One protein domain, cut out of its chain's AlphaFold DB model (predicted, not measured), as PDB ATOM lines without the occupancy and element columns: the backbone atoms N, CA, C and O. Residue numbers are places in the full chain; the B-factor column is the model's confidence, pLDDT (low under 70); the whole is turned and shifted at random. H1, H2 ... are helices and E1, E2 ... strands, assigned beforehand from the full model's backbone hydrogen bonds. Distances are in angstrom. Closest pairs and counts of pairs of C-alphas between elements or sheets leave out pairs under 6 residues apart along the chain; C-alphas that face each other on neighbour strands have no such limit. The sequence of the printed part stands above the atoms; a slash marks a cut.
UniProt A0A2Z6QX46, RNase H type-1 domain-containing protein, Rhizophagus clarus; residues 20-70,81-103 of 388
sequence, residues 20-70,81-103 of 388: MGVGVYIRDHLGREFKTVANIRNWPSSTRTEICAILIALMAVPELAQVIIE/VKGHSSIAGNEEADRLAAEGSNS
ATOM      1  N   MET A  20     137.607 130.192 101.449       83.88
ATOM      2  CA  MET A  20     136.640 129.654 102.403       83.88
ATOM      3  C   MET A  20     137.385 129.068 103.591       83.88
ATOM      4  O   MET A  20     138.460 128.479 103.430       83.88
ATOM      5  N   GLY A  21     136.812 129.237 104.774       87.81
ATOM      6  CA  GLY A  21     137.357 128.684 105.998       87.81
ATOM      7  C   GLY A  21     136.972 127.233 106.230       87.81
ATOM      8  O   GLY A  21     135.976 126.729 105.714       87.81
ATOM      9  N   VAL A  22     137.800 126.571 107.018       85.81
ATOM     10  CA  VAL A  22     137.623 125.212 107.511       85.81
ATOM     11  C   VAL A  22     137.763 125.284 109.021       85.81
ATOM     12  O   VAL A  22     138.733 125.860 109.507       85.81
ATOM     13  N   GLY A  23     136.802 124.712 109.737       88.19
ATOM     14  CA  GLY A  23     136.817 124.586 111.187       88.19
ATOM     15  C   GLY A  23     136.705 123.122 111.572       88.19
ATOM     16  O   GLY A  23     135.866 122.403 111.034       88.19
ATOM     17  N   VAL A  24     137.572 122.675 112.470       86.38
ATOM     18  CA  VAL A  24     137.589 121.306 112.979       86.38
ATOM     19  C   VAL A  24     137.585 121.358 114.493       86.38
ATOM     20  O   VAL A  24     138.461 121.967 115.105       86.38
ATOM     21  N   TYR A  25     136.596 120.695 115.077       87.19
ATOM     22  CA  TYR A  25     136.456 120.502 116.507       87.19
ATOM     23  C   TYR A  25     136.459 118.999 116.795       87.19
ATOM     24  O   TYR A  25     135.642 118.259 116.249       87.19
ATOM     25  N   ILE A  26     137.386 118.549 117.635       81.81
ATOM     26  CA  ILE A  26     137.529 117.154 118.055       81.81
ATOM     27  C   ILE A  26     137.454 117.130 119.574       81.81
ATOM     28  O   ILE A  26     138.133 117.905 120.244       81.81
ATOM     29  N   ARG A  27     136.666 116.211 120.122       82.06
ATOM     30  CA  ARG A  27     136.660 115.902 121.550       82.06
ATOM     31  C   ARG A  27     136.993 114.428 121.717       82.06
ATOM     32  O   ARG A  27     136.342 113.592 121.096       82.06
ATOM     33  N   ASP A  28     138.011 114.117 122.509       78.62
ATOM     34  CA  ASP A  28     138.386 112.729 122.773       78.62
ATOM     35  C   ASP A  28     137.575 112.105 123.924       78.62
ATOM     36  O   ASP A  28     136.767 112.760 124.587       78.62
ATOM     37  N   HIS A  29     137.796 110.811 124.165       76.81
ATOM     38  CA  HIS A  29     137.117 110.048 125.217       76.81
ATOM     39  C   HIS A  29     137.474 110.504 126.645       76.81
ATOM     40  O   HIS A  29     136.749 110.179 127.580       76.81
ATOM     41  N   LEU A  30     138.567 111.256 126.817       79.38
ATOM     42  CA  LEU A  30     138.973 111.862 128.088       79.38
ATOM     43  C   LEU A  30     138.426 113.291 128.238       79.38
ATOM     44  O   LEU A  30     138.754 113.975 129.204       79.38
ATOM     45  N   GLY A  31     137.607 113.757 127.288       78.31
ATOM     46  CA  GLY A  31     137.044 115.103 127.281       78.31
ATOM     47  C   GLY A  31     138.030 116.191 126.858       78.31
ATOM     48  O   GLY A  31     137.707 117.372 126.978       78.31
ATOM     49  N   ARG A  32     139.216 115.834 126.349       79.88
ATOM     50  CA  ARG A  32     140.176 116.804 125.814       79.88
ATOM     51  C   ARG A  32     139.677 117.312 124.471       79.88
ATOM     52  O   ARG A  32     139.263 116.532 123.611       79.88
ATOM     53  N   GLU A  33     139.727 118.625 124.300       83.19
ATOM     54  CA  GLU A  33     139.256 119.296 123.094       83.19
ATOM     55  C   GLU A  33     140.432 119.734 122.222       83.19
ATOM     56  O   GLU A  33     141.360 120.388 122.694       83.19
ATOM     57  N   PHE A  34     140.353 119.430 120.929       80.88
ATOM     58  CA  PHE A  34     141.286 119.886 119.909       80.88
ATOM     59  C   PHE A  34     140.526 120.712 118.879       80.88
ATOM     60  O   PHE A  34     139.490 120.296 118.357       80.88
ATOM     61  N   LYS A  35     141.043 121.906 118.596       86.38
ATOM     62  CA  LYS A  35     140.423 122.873 117.692       86.38
ATOM     63  C   LYS A  35     141.427 123.254 116.623       86.38
ATOM     64  O   LYS A  35     142.590 123.512 116.922       86.38
ATOM     65  N   THR A  36     141.001 123.277 115.370       83.62
ATOM     66  CA  THR A  36     141.848 123.690 114.251       83.62
ATOM     67  C   THR A  36     141.042 124.511 113.265       83.62
ATOM     68  O   THR A  36     139.888 124.206 112.971       83.62
ATOM     69  N   VAL A  37     141.684 125.549 112.737       88.31
ATOM     70  CA  VAL A  37     141.155 126.381 111.660       88.31
ATOM     71  C   VAL A  37     142.097 126.337 110.466       88.31
ATOM     72  O   VAL A  37     143.315 126.241 110.616       88.31
ATOM     73  N   ALA A  38     141.539 126.424 109.266       83.75
ATOM     74  CA  ALA A  38     142.303 126.524 108.034       83.75
ATOM     75  C   ALA A  38     141.578 127.387 106.997       83.75
ATOM     76  O   ALA A  38     140.375 127.630 107.080       83.75
ATOM     77  N   ASN A  39     142.325 127.842 105.995       85.12
ATOM     78  CA  ASN A  39     141.840 128.660 104.895       85.12
ATOM     79  C   ASN A  39     142.154 127.992 103.550       85.12
ATOM     80  O   ASN A  39     143.317 127.738 103.220       85.12
ATOM     81  N   ILE A  40     141.120 127.739 102.747       78.50
ATOM     82  CA  ILE A  40     141.256 127.236 101.378       78.50
ATOM     83  C   ILE A  40     141.181 128.412 100.411       78.50
ATOM     84  O   ILE A  40     140.179 129.120 100.344       78.50
ATOM     85  N   ARG A  41     142.231 128.577  99.604       75.31
ATOM     86  CA  ARG A  41     142.330 129.587  98.538       75.31
ATOM     87  C   ARG A  41     142.455 128.915  97.172       75.31
ATOM     88  O   ARG A  41     142.873 127.763  97.088       75.31
ATOM     89  N   ASN A  42     142.203 129.675  96.104       67.44
ATOM     90  CA  ASN A  42     142.279 129.236  94.702       67.44
ATOM     91  C   ASN A  42     141.292 128.095  94.393       67.44
ATOM     92  O   ASN A  42     141.645 126.915  94.464       67.44
ATOM     93  N   TRP A  43     140.081 128.460  93.967       63.69
ATOM     94  CA  TRP A  43     138.967 127.534  93.704       63.69
ATOM     95  C   TRP A  43     138.400 126.864  94.969       63.69
ATOM     96  O   TRP A  43     138.297 125.630  94.995       63.69
ATOM     97  N   PRO A  44     138.061 127.630  96.026       70.00
ATOM     98  CA  PRO A  44     137.369 127.062  97.177       70.00
ATOM     99  C   PRO A  44     135.934 126.645  96.803       70.00
ATOM    100  O   PRO A  44     135.312 127.231  95.916       70.00
ATOM    101  N   SER A  45     135.415 125.619  97.475       74.19
ATOM    102  CA  SER A  45     134.003 125.217  97.444       74.19
ATOM    103  C   SER A  45     133.631 124.575  98.777       74.19
ATOM    104  O   SER A  45     134.518 124.048  99.452       74.19
ATOM    105  N   SER A  46     132.341 124.557  99.126       74.19
ATOM    106  CA  SER A  46     131.856 123.917 100.360       74.19
ATOM    107  C   SER A  46     132.294 122.453 100.462       74.19
ATOM    108  O   SER A  46     132.825 122.026 101.478       74.19
ATOM    109  N   THR A  47     132.209 121.698  99.366       72.62
ATOM    110  CA  THR A  47     132.682 120.307  99.326       72.62
ATOM    111  C   THR A  47     134.186 120.194  99.587       72.62
ATOM    112  O   THR A  47     134.637 119.262 100.244       72.62
ATOM    113  N   ARG A  48     134.999 121.136  99.088       69.31
ATOM    114  CA  ARG A  48     136.449 121.125  99.339       69.31
ATOM    115  C   ARG A  48     136.779 121.469 100.784       69.31
ATOM    116  O   ARG A  48     137.721 120.892 101.319       69.31
ATOM    117  N   THR A  49     136.037 122.387 101.398       78.81
ATOM    118  CA  THR A  49     136.197 122.711 102.819       78.81
ATOM    119  C   THR A  49     135.753 121.562 103.711       78.81
ATOM    120  O   THR A  49     136.472 121.240 104.647       78.81
ATOM    121  N   GLU A  50     134.657 120.877 103.375       77.25
ATOM    122  CA  GLU A  50     134.182 119.681 104.086       77.25
ATOM    123  C   GLU A  50     135.211 118.539 104.026       77.25
ATOM    124  O   GLU A  50     135.600 117.999 105.057       77.25
ATOM    125  N   ILE A  51     135.733 118.214 102.835       74.44
ATOM    126  CA  ILE A  51     136.779 117.184 102.678       74.44
ATOM    127  C   ILE A  51     138.044 117.564 103.454       74.44
ATOM    128  O   ILE A  51     138.655 116.726 104.111       74.44
ATOM    129  N   CYS A  52     138.443 118.834 103.394       75.62
ATOM    130  CA  CYS A  52     139.594 119.330 104.135       75.62
ATOM    131  C   CYS A  52     139.391 119.234 105.652       75.62
ATOM    132  O   CYS A  52     140.337 118.884 106.353       75.62
ATOM    133  N   ALA A  53     138.186 119.521 106.151       76.31
ATOM    134  CA  ALA A  53     137.844 119.379 107.564       76.31
ATOM    135  C   ALA A  53     138.029 117.927 108.020       76.31
ATOM    136  O   ALA A  53     138.682 117.682 109.030       76.31
ATOM    137  N   ILE A  54     137.542 116.967 107.226       77.75
ATOM    138  CA  ILE A  54     137.703 115.532 107.494       77.75
ATOM    139  C   ILE A  54     139.188 115.143 107.503       77.75
ATOM    140  O   ILE A  54     139.643 114.482 108.430       77.75
ATOM    141  N   LEU A  55     139.969 115.582 106.511       73.19
ATOM    142  CA  LEU A  55     141.405 115.278 106.440       73.19
ATOM    143  C   LEU A  55     142.174 115.838 107.641       73.19
ATOM    144  O   LEU A  55     142.986 115.134 108.231       73.19
ATOM    145  N   ILE A  56     141.914 117.091 108.014       73.50
ATOM    146  CA  ILE A  56     142.526 117.720 109.188       73.50
ATOM    147  C   ILE A  56     142.118 116.977 110.462       73.50
ATOM    148  O   ILE A  56     142.978 116.706 111.293       73.50
ATOM    149  N   ALA A  57     140.843 116.600 110.593       74.19
ATOM    150  CA  ALA A  57     140.358 115.842 111.741       74.19
ATOM    151  C   ALA A  57     141.075 114.493 111.890       74.19
ATOM    152  O   ALA A  57     141.449 114.120 112.997       74.19
ATOM    153  N   LEU A  58     141.321 113.799 110.776       70.69
ATOM    154  CA  LEU A  58     142.060 112.536 110.753       70.69
ATOM    155  C   LEU A  58     143.557 112.716 111.055       70.69
ATOM    156  O   LEU A  58     144.149 111.856 111.696       70.69
ATOM    157  N   MET A  59     144.175 113.819 110.627       65.38
ATOM    158  CA  MET A  59     145.589 114.100 110.915       65.38
ATOM    159  C   MET A  59     145.833 114.596 112.346       65.38
ATOM    160  O   MET A  59     146.926 114.420 112.869       65.38
ATOM    161  N   ALA A  60     144.841 115.236 112.969       65.50
ATOM    162  CA  ALA A  60     144.948 115.833 114.302       65.50
ATOM    163  C   ALA A  60     144.618 114.858 115.452       65.50
ATOM    164  O   ALA A  60     144.530 115.278 116.607       65.50
ATOM    165  N   VAL A  61     144.423 113.566 115.161       61.41
ATOM    166  CA  VAL A  61     144.216 112.537 116.190       61.41
ATOM    167  C   VAL A  61     145.527 112.364 116.998       61.41
ATOM    168  O   VAL A  61     146.588 112.250 116.391       61.41
ATOM    169  N   PRO A  62     145.497 112.378 118.350       53.22
ATOM    170  CA  PRO A  62     146.696 112.491 119.199       53.22
ATOM    171  C   PRO A  62     147.703 111.325 119.102       53.22
ATOM    172  O   PRO A  62     147.333 110.209 118.756       53.22
ATOM    173  N   GLU A  63     148.957 111.595 119.510       43.03
ATOM    174  CA  GLU A  63     150.232 110.844 119.336       43.03
ATOM    175  C   GLU A  63     150.245 109.309 119.518       43.03
ATOM    176  O   GLU A  63     151.178 108.660 119.047       43.03
ATOM    177  N   LEU A  64     149.237 108.693 120.143       41.78
ATOM    178  CA  LEU A  64     149.116 107.225 120.238       41.78
ATOM    179  C   LEU A  64     148.258 106.612 119.117       41.78
ATOM    180  O   LEU A  64     148.203 105.392 118.961       41.78
ATOM    181  N   ALA A  65     147.616 107.445 118.301       43.81
ATOM    182  CA  ALA A  65     146.966 107.056 117.066       43.81
ATOM    183  C   ALA A  65     147.876 107.422 115.893       43.81
ATOM    184  O   ALA A  65     147.817 108.511 115.333       43.81
ATOM    185  N   GLN A  66     148.720 106.481 115.482       36.59
ATOM    186  CA  GLN A  66     149.371 106.576 114.182       36.59
ATOM    187  C   GLN A  66     148.278 106.474 113.102       36.59
ATOM    188  O   GLN A  66     147.816 105.367 112.807       36.59
ATOM    189  N   VAL A  67     147.830 107.617 112.570       42.25
ATOM    190  CA  VAL A  67     146.949 107.706 111.395       42.25
ATOM    191  C   VAL A  67     147.834 107.798 110.160       42.25
ATOM    192  O   VAL A  67     148.018 108.845 109.548       42.25
ATOM    193  N   ILE A  68     148.423 106.660 109.816       36.59
ATOM    194  CA  ILE A  68     148.800 106.385 108.437       36.59
ATOM    195  C   ILE A  68     147.531 105.791 107.824       36.59
ATOM    196  O   ILE A  68     147.000 104.812 108.353       36.59
ATOM    197  N   ILE A  69     146.996 106.398 106.758       46.78
ATOM    198  CA  ILE A  69     145.929 105.775 105.954       46.78
ATOM    199  C   ILE A  69     146.588 104.713 105.069       46.78
ATOM    200  O   ILE A  69     146.621 104.809 103.851       46.78
ATOM    201  N   GLU A  70     147.149 103.716 105.732       37.34
ATOM    202  CA  GLU A  70     147.482 102.407 105.212       37.34
ATOM    203  C   GLU A  70     146.995 101.440 106.291       37.34
ATOM    204  O   GLU A  70     147.396 101.509 107.451       37.34
ATOM    205  N   VAL A  81     124.850 116.230 110.177       77.94
ATOM    206  CA  VAL A  81     124.007 117.092 111.016       77.94
ATOM    207  C   VAL A  81     123.583 118.354 110.260       77.94
ATOM    208  O   VAL A  81     124.233 118.782 109.305       77.94
ATOM    209  N   LYS A  82     122.446 118.937 110.647       74.50
ATOM    210  CA  LYS A  82     121.975 120.216 110.096       74.50
ATOM    211  C   LYS A  82     122.796 121.353 110.718       74.50
ATOM    212  O   LYS A  82     122.990 121.355 111.930       74.50
ATOM    213  N   GLY A  83     123.224 122.323 109.909       69.94
ATOM    214  CA  GLY A  83     123.840 123.552 110.423       69.94
ATOM    215  C   GLY A  83     122.866 124.326 111.315       69.94
ATOM    216  O   GLY A  83     121.650 124.271 111.090       69.94
ATOM    217  N   HIS A  84     123.393 125.025 112.321       68.94
ATOM    218  CA  HIS A  84     122.597 125.760 113.316       68.94
ATOM    219  C   HIS A  84     121.585 124.880 114.077       68.94
ATOM    220  O   HIS A  84     120.446 125.279 114.327       68.94
ATOM    221  N   SER A  85     121.969 123.640 114.386       72.31
ATOM    222  CA  SER A  85     121.134 122.669 115.108       72.31
ATOM    223  C   SER A  85     121.242 122.775 116.632       72.31
ATOM    224  O   SER A  85     120.688 121.930 117.330       72.31
ATOM    225  N   SER A  86     121.943 123.789 117.160       80.06
ATOM    226  CA  SER A  86     122.226 123.959 118.596       80.06
ATOM    227  C   SER A  86     123.035 122.805 119.211       80.06
ATOM    228  O   SER A  86     123.134 122.686 120.432       80.06
ATOM    229  N   ILE A  87     123.653 121.962 118.377       83.00
ATOM    230  CA  ILE A  87     124.601 120.936 118.816       83.00
ATOM    231  C   ILE A  87     125.938 121.625 119.072       83.00
ATOM    232  O   ILE A  87     126.589 122.072 118.130       83.00
ATOM    233  N   ALA A  88     126.375 121.665 120.332       84.06
ATOM    234  CA  ALA A  88     127.552 122.429 120.761       84.06
ATOM    235  C   ALA A  88     128.813 122.191 119.902       84.06
ATOM    236  O   ALA A  88     129.490 123.145 119.535       84.06
ATOM    237  N   GLY A  89     129.108 120.937 119.532       83.12
ATOM    238  CA  GLY A  89     130.260 120.616 118.680       83.12
ATOM    239  C   GLY A  89     130.117 121.096 117.230       83.12
ATOM    240  O   GLY A  89     131.107 121.490 116.622       83.12
ATOM    241  N   ASN A  90     128.894 121.109 116.688       83.88
ATOM    242  CA  ASN A  90     128.624 121.633 115.348       83.88
ATOM    243  C   ASN A  90     128.694 123.164 115.330       83.88
ATOM    244  O   ASN A  90     129.334 123.723 114.449       83.88
ATOM    245  N   GLU A  91     128.087 123.837 116.314       86.88
ATOM    246  CA  GLU A  91     128.167 125.302 116.426       86.88
ATOM    247  C   GLU A  91     129.623 125.766 116.586       86.88
ATOM    248  O   GLU A  91     130.030 126.762 115.991       86.88
ATOM    249  N   GLU A  92     130.436 125.018 117.339       87.44
ATOM    250  CA  GLU A  92     131.861 125.317 117.471       87.44
ATOM    251  C   GLU A  92     132.623 125.075 116.159       87.44
ATOM    252  O   GLU A  92     133.469 125.890 115.792       87.44
ATOM    253  N   ALA A  93     132.310 124.014 115.407       85.31
ATOM    254  CA  ALA A  93     132.900 123.780 114.088       85.31
ATOM    255  C   ALA A  93     132.523 124.887 113.081       85.31
ATOM    256  O   ALA A  93     133.388 125.362 112.343       85.31
ATOM    257  N   ASP A  94     131.270 125.351 113.102       84.69
ATOM    258  CA  ASP A  94     130.779 126.463 112.279       84.69
ATOM    259  C   ASP A  94     131.469 127.786 112.662       84.69
ATOM    260  O   ASP A  94     131.936 128.528 111.788       84.69
ATOM    261  N   ARG A  95     131.632 128.056 113.967       89.31
ATOM    262  CA  ARG A  95     132.387 129.214 114.478       89.31
ATOM    263  C   ARG A  95     133.843 129.182 114.004       89.31
ATOM    264  O   ARG A  95     134.358 130.192 113.525       89.31
ATOM    265  N   LEU A  96     134.494 128.022 114.099       86.81
ATOM    266  CA  LEU A  96     135.870 127.806 113.644       86.81
ATOM    267  C   LEU A  96     135.997 127.933 112.117       86.81
ATOM    268  O   LEU A  96     136.996 128.454 111.627       86.81
ATOM    269  N   ALA A  97     134.992 127.514 111.346       85.81
ATOM    270  CA  ALA A  97     134.987 127.680 109.894       85.81
ATOM    271  C   ALA A  97     134.861 129.158 109.497       85.81
ATOM    272  O   ALA A  97     135.562 129.612 108.589       85.81
ATOM    273  N   ALA A  98     134.042 129.937 110.208       86.88
ATOM    274  CA  ALA A  98     133.971 131.385 110.022       86.88
ATOM    275  C   ALA A  98     135.313 132.067 110.351       86.88
ATOM    276  O   ALA A  98     135.804 132.887 109.571       86.88
ATOM    277  N   GLU A  99     135.953 131.672 111.455       87.69
ATOM    278  CA  GLU A  99     137.282 132.149 111.855       87.69
ATOM    279  C   GLU A  99     138.355 131.796 110.807       87.69
ATOM    280  O   GLU A  99     139.110 132.657 110.346       87.69
ATOM    281  N   GLY A 100     138.356 130.548 110.330       83.88
ATOM    282  CA  GLY A 100     139.258 130.059 109.288       83.88
ATOM    283  C   GLY A 100     139.145 130.832 107.973       83.88
ATOM    284  O   GLY A 100     140.140 130.977 107.256       83.88
ATOM    285  N   SER A 101     137.973 131.401 107.669       82.62
ATOM    286  CA  SER A 101     137.740 132.170 106.441       82.62
ATOM    287  C   SER A 101     138.542 133.470 106.402       82.62
ATOM    288  O   SER A 101     138.950 133.897 105.324       82.62
ATOM    289  N   ASN A 102     138.814 134.058 107.568       81.00
ATOM    290  CA  ASN A 102     139.636 135.261 107.709       81.00
ATOM    291  C   ASN A 102     141.086 134.945 108.104       81.00
ATOM    292  O   ASN A 102     141.915 135.847 108.212       81.00
ATOM    293  N   SER A 103     141.411 133.669 108.319       78.81
ATOM    294  CA  SER A 103     142.737 133.263 108.762       78.81
ATOM    295  C   SER A 103     143.777 133.278 107.634       78.81
ATOM    296  O   SER A 103     143.492 133.063 106.447       78.81
TER     297      SER A 103
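AT A GLANCE: This is residues 20 to 70 and 81 to 103 of the 388 residues of the protein "RNase H type-1 domain-containing protein" of Rhizophagus clarus (UniProt A0A2Z6QX46). A long two-stranded hairpin, E1 and E2, stands between two helices, H1 on one side of it and H2 on the other. The 74 printed residues hold E1, E2, H1 and H2 in that order, with a sheet E1 - E2, antiparallel; the class is mixed, helices and strands. The whole is compact, radius of gyration of the C-alphas 12.7 A, spanning 34 by 31 by 21 A.

IN THESE COORDINATES: Find C-alpha 20 at (136.640, 129.654, 102.403), where E1, residues 20 to 27, begins and runs 23.6 A. Next come E2, residues 33 to 41, 26.8 A, and H1, residues 46 to 59, 19.9 A. H2, residues 88 to 102, runs 21.9 A to C-alpha 102 at (139.636, 135.261, 107.709).

HOW THE PARTS SIT: In the hairpin look for N 22 and O 38, 2.8 A apart, within hydrogen-bond range. The closest C-alphas of E1 and H2 are Gly 21 and Ser 101, 3.5 A; of E1 and H1, Val 22 and Thr 49, 5.5 A. H1 and H2 are apart. Every O i to N i+4 pair is within hydrogen-bond range in H1, 10 of 11 in H2.

THE WHOLE: Residues 71 to 80 are not printed; C-alphas 70 and 81 stand 28.3 A apart. Links E1 to E2 and E2 to H1 are tight. pLDDT is under 70 in 17 residues, among them 59 to 70.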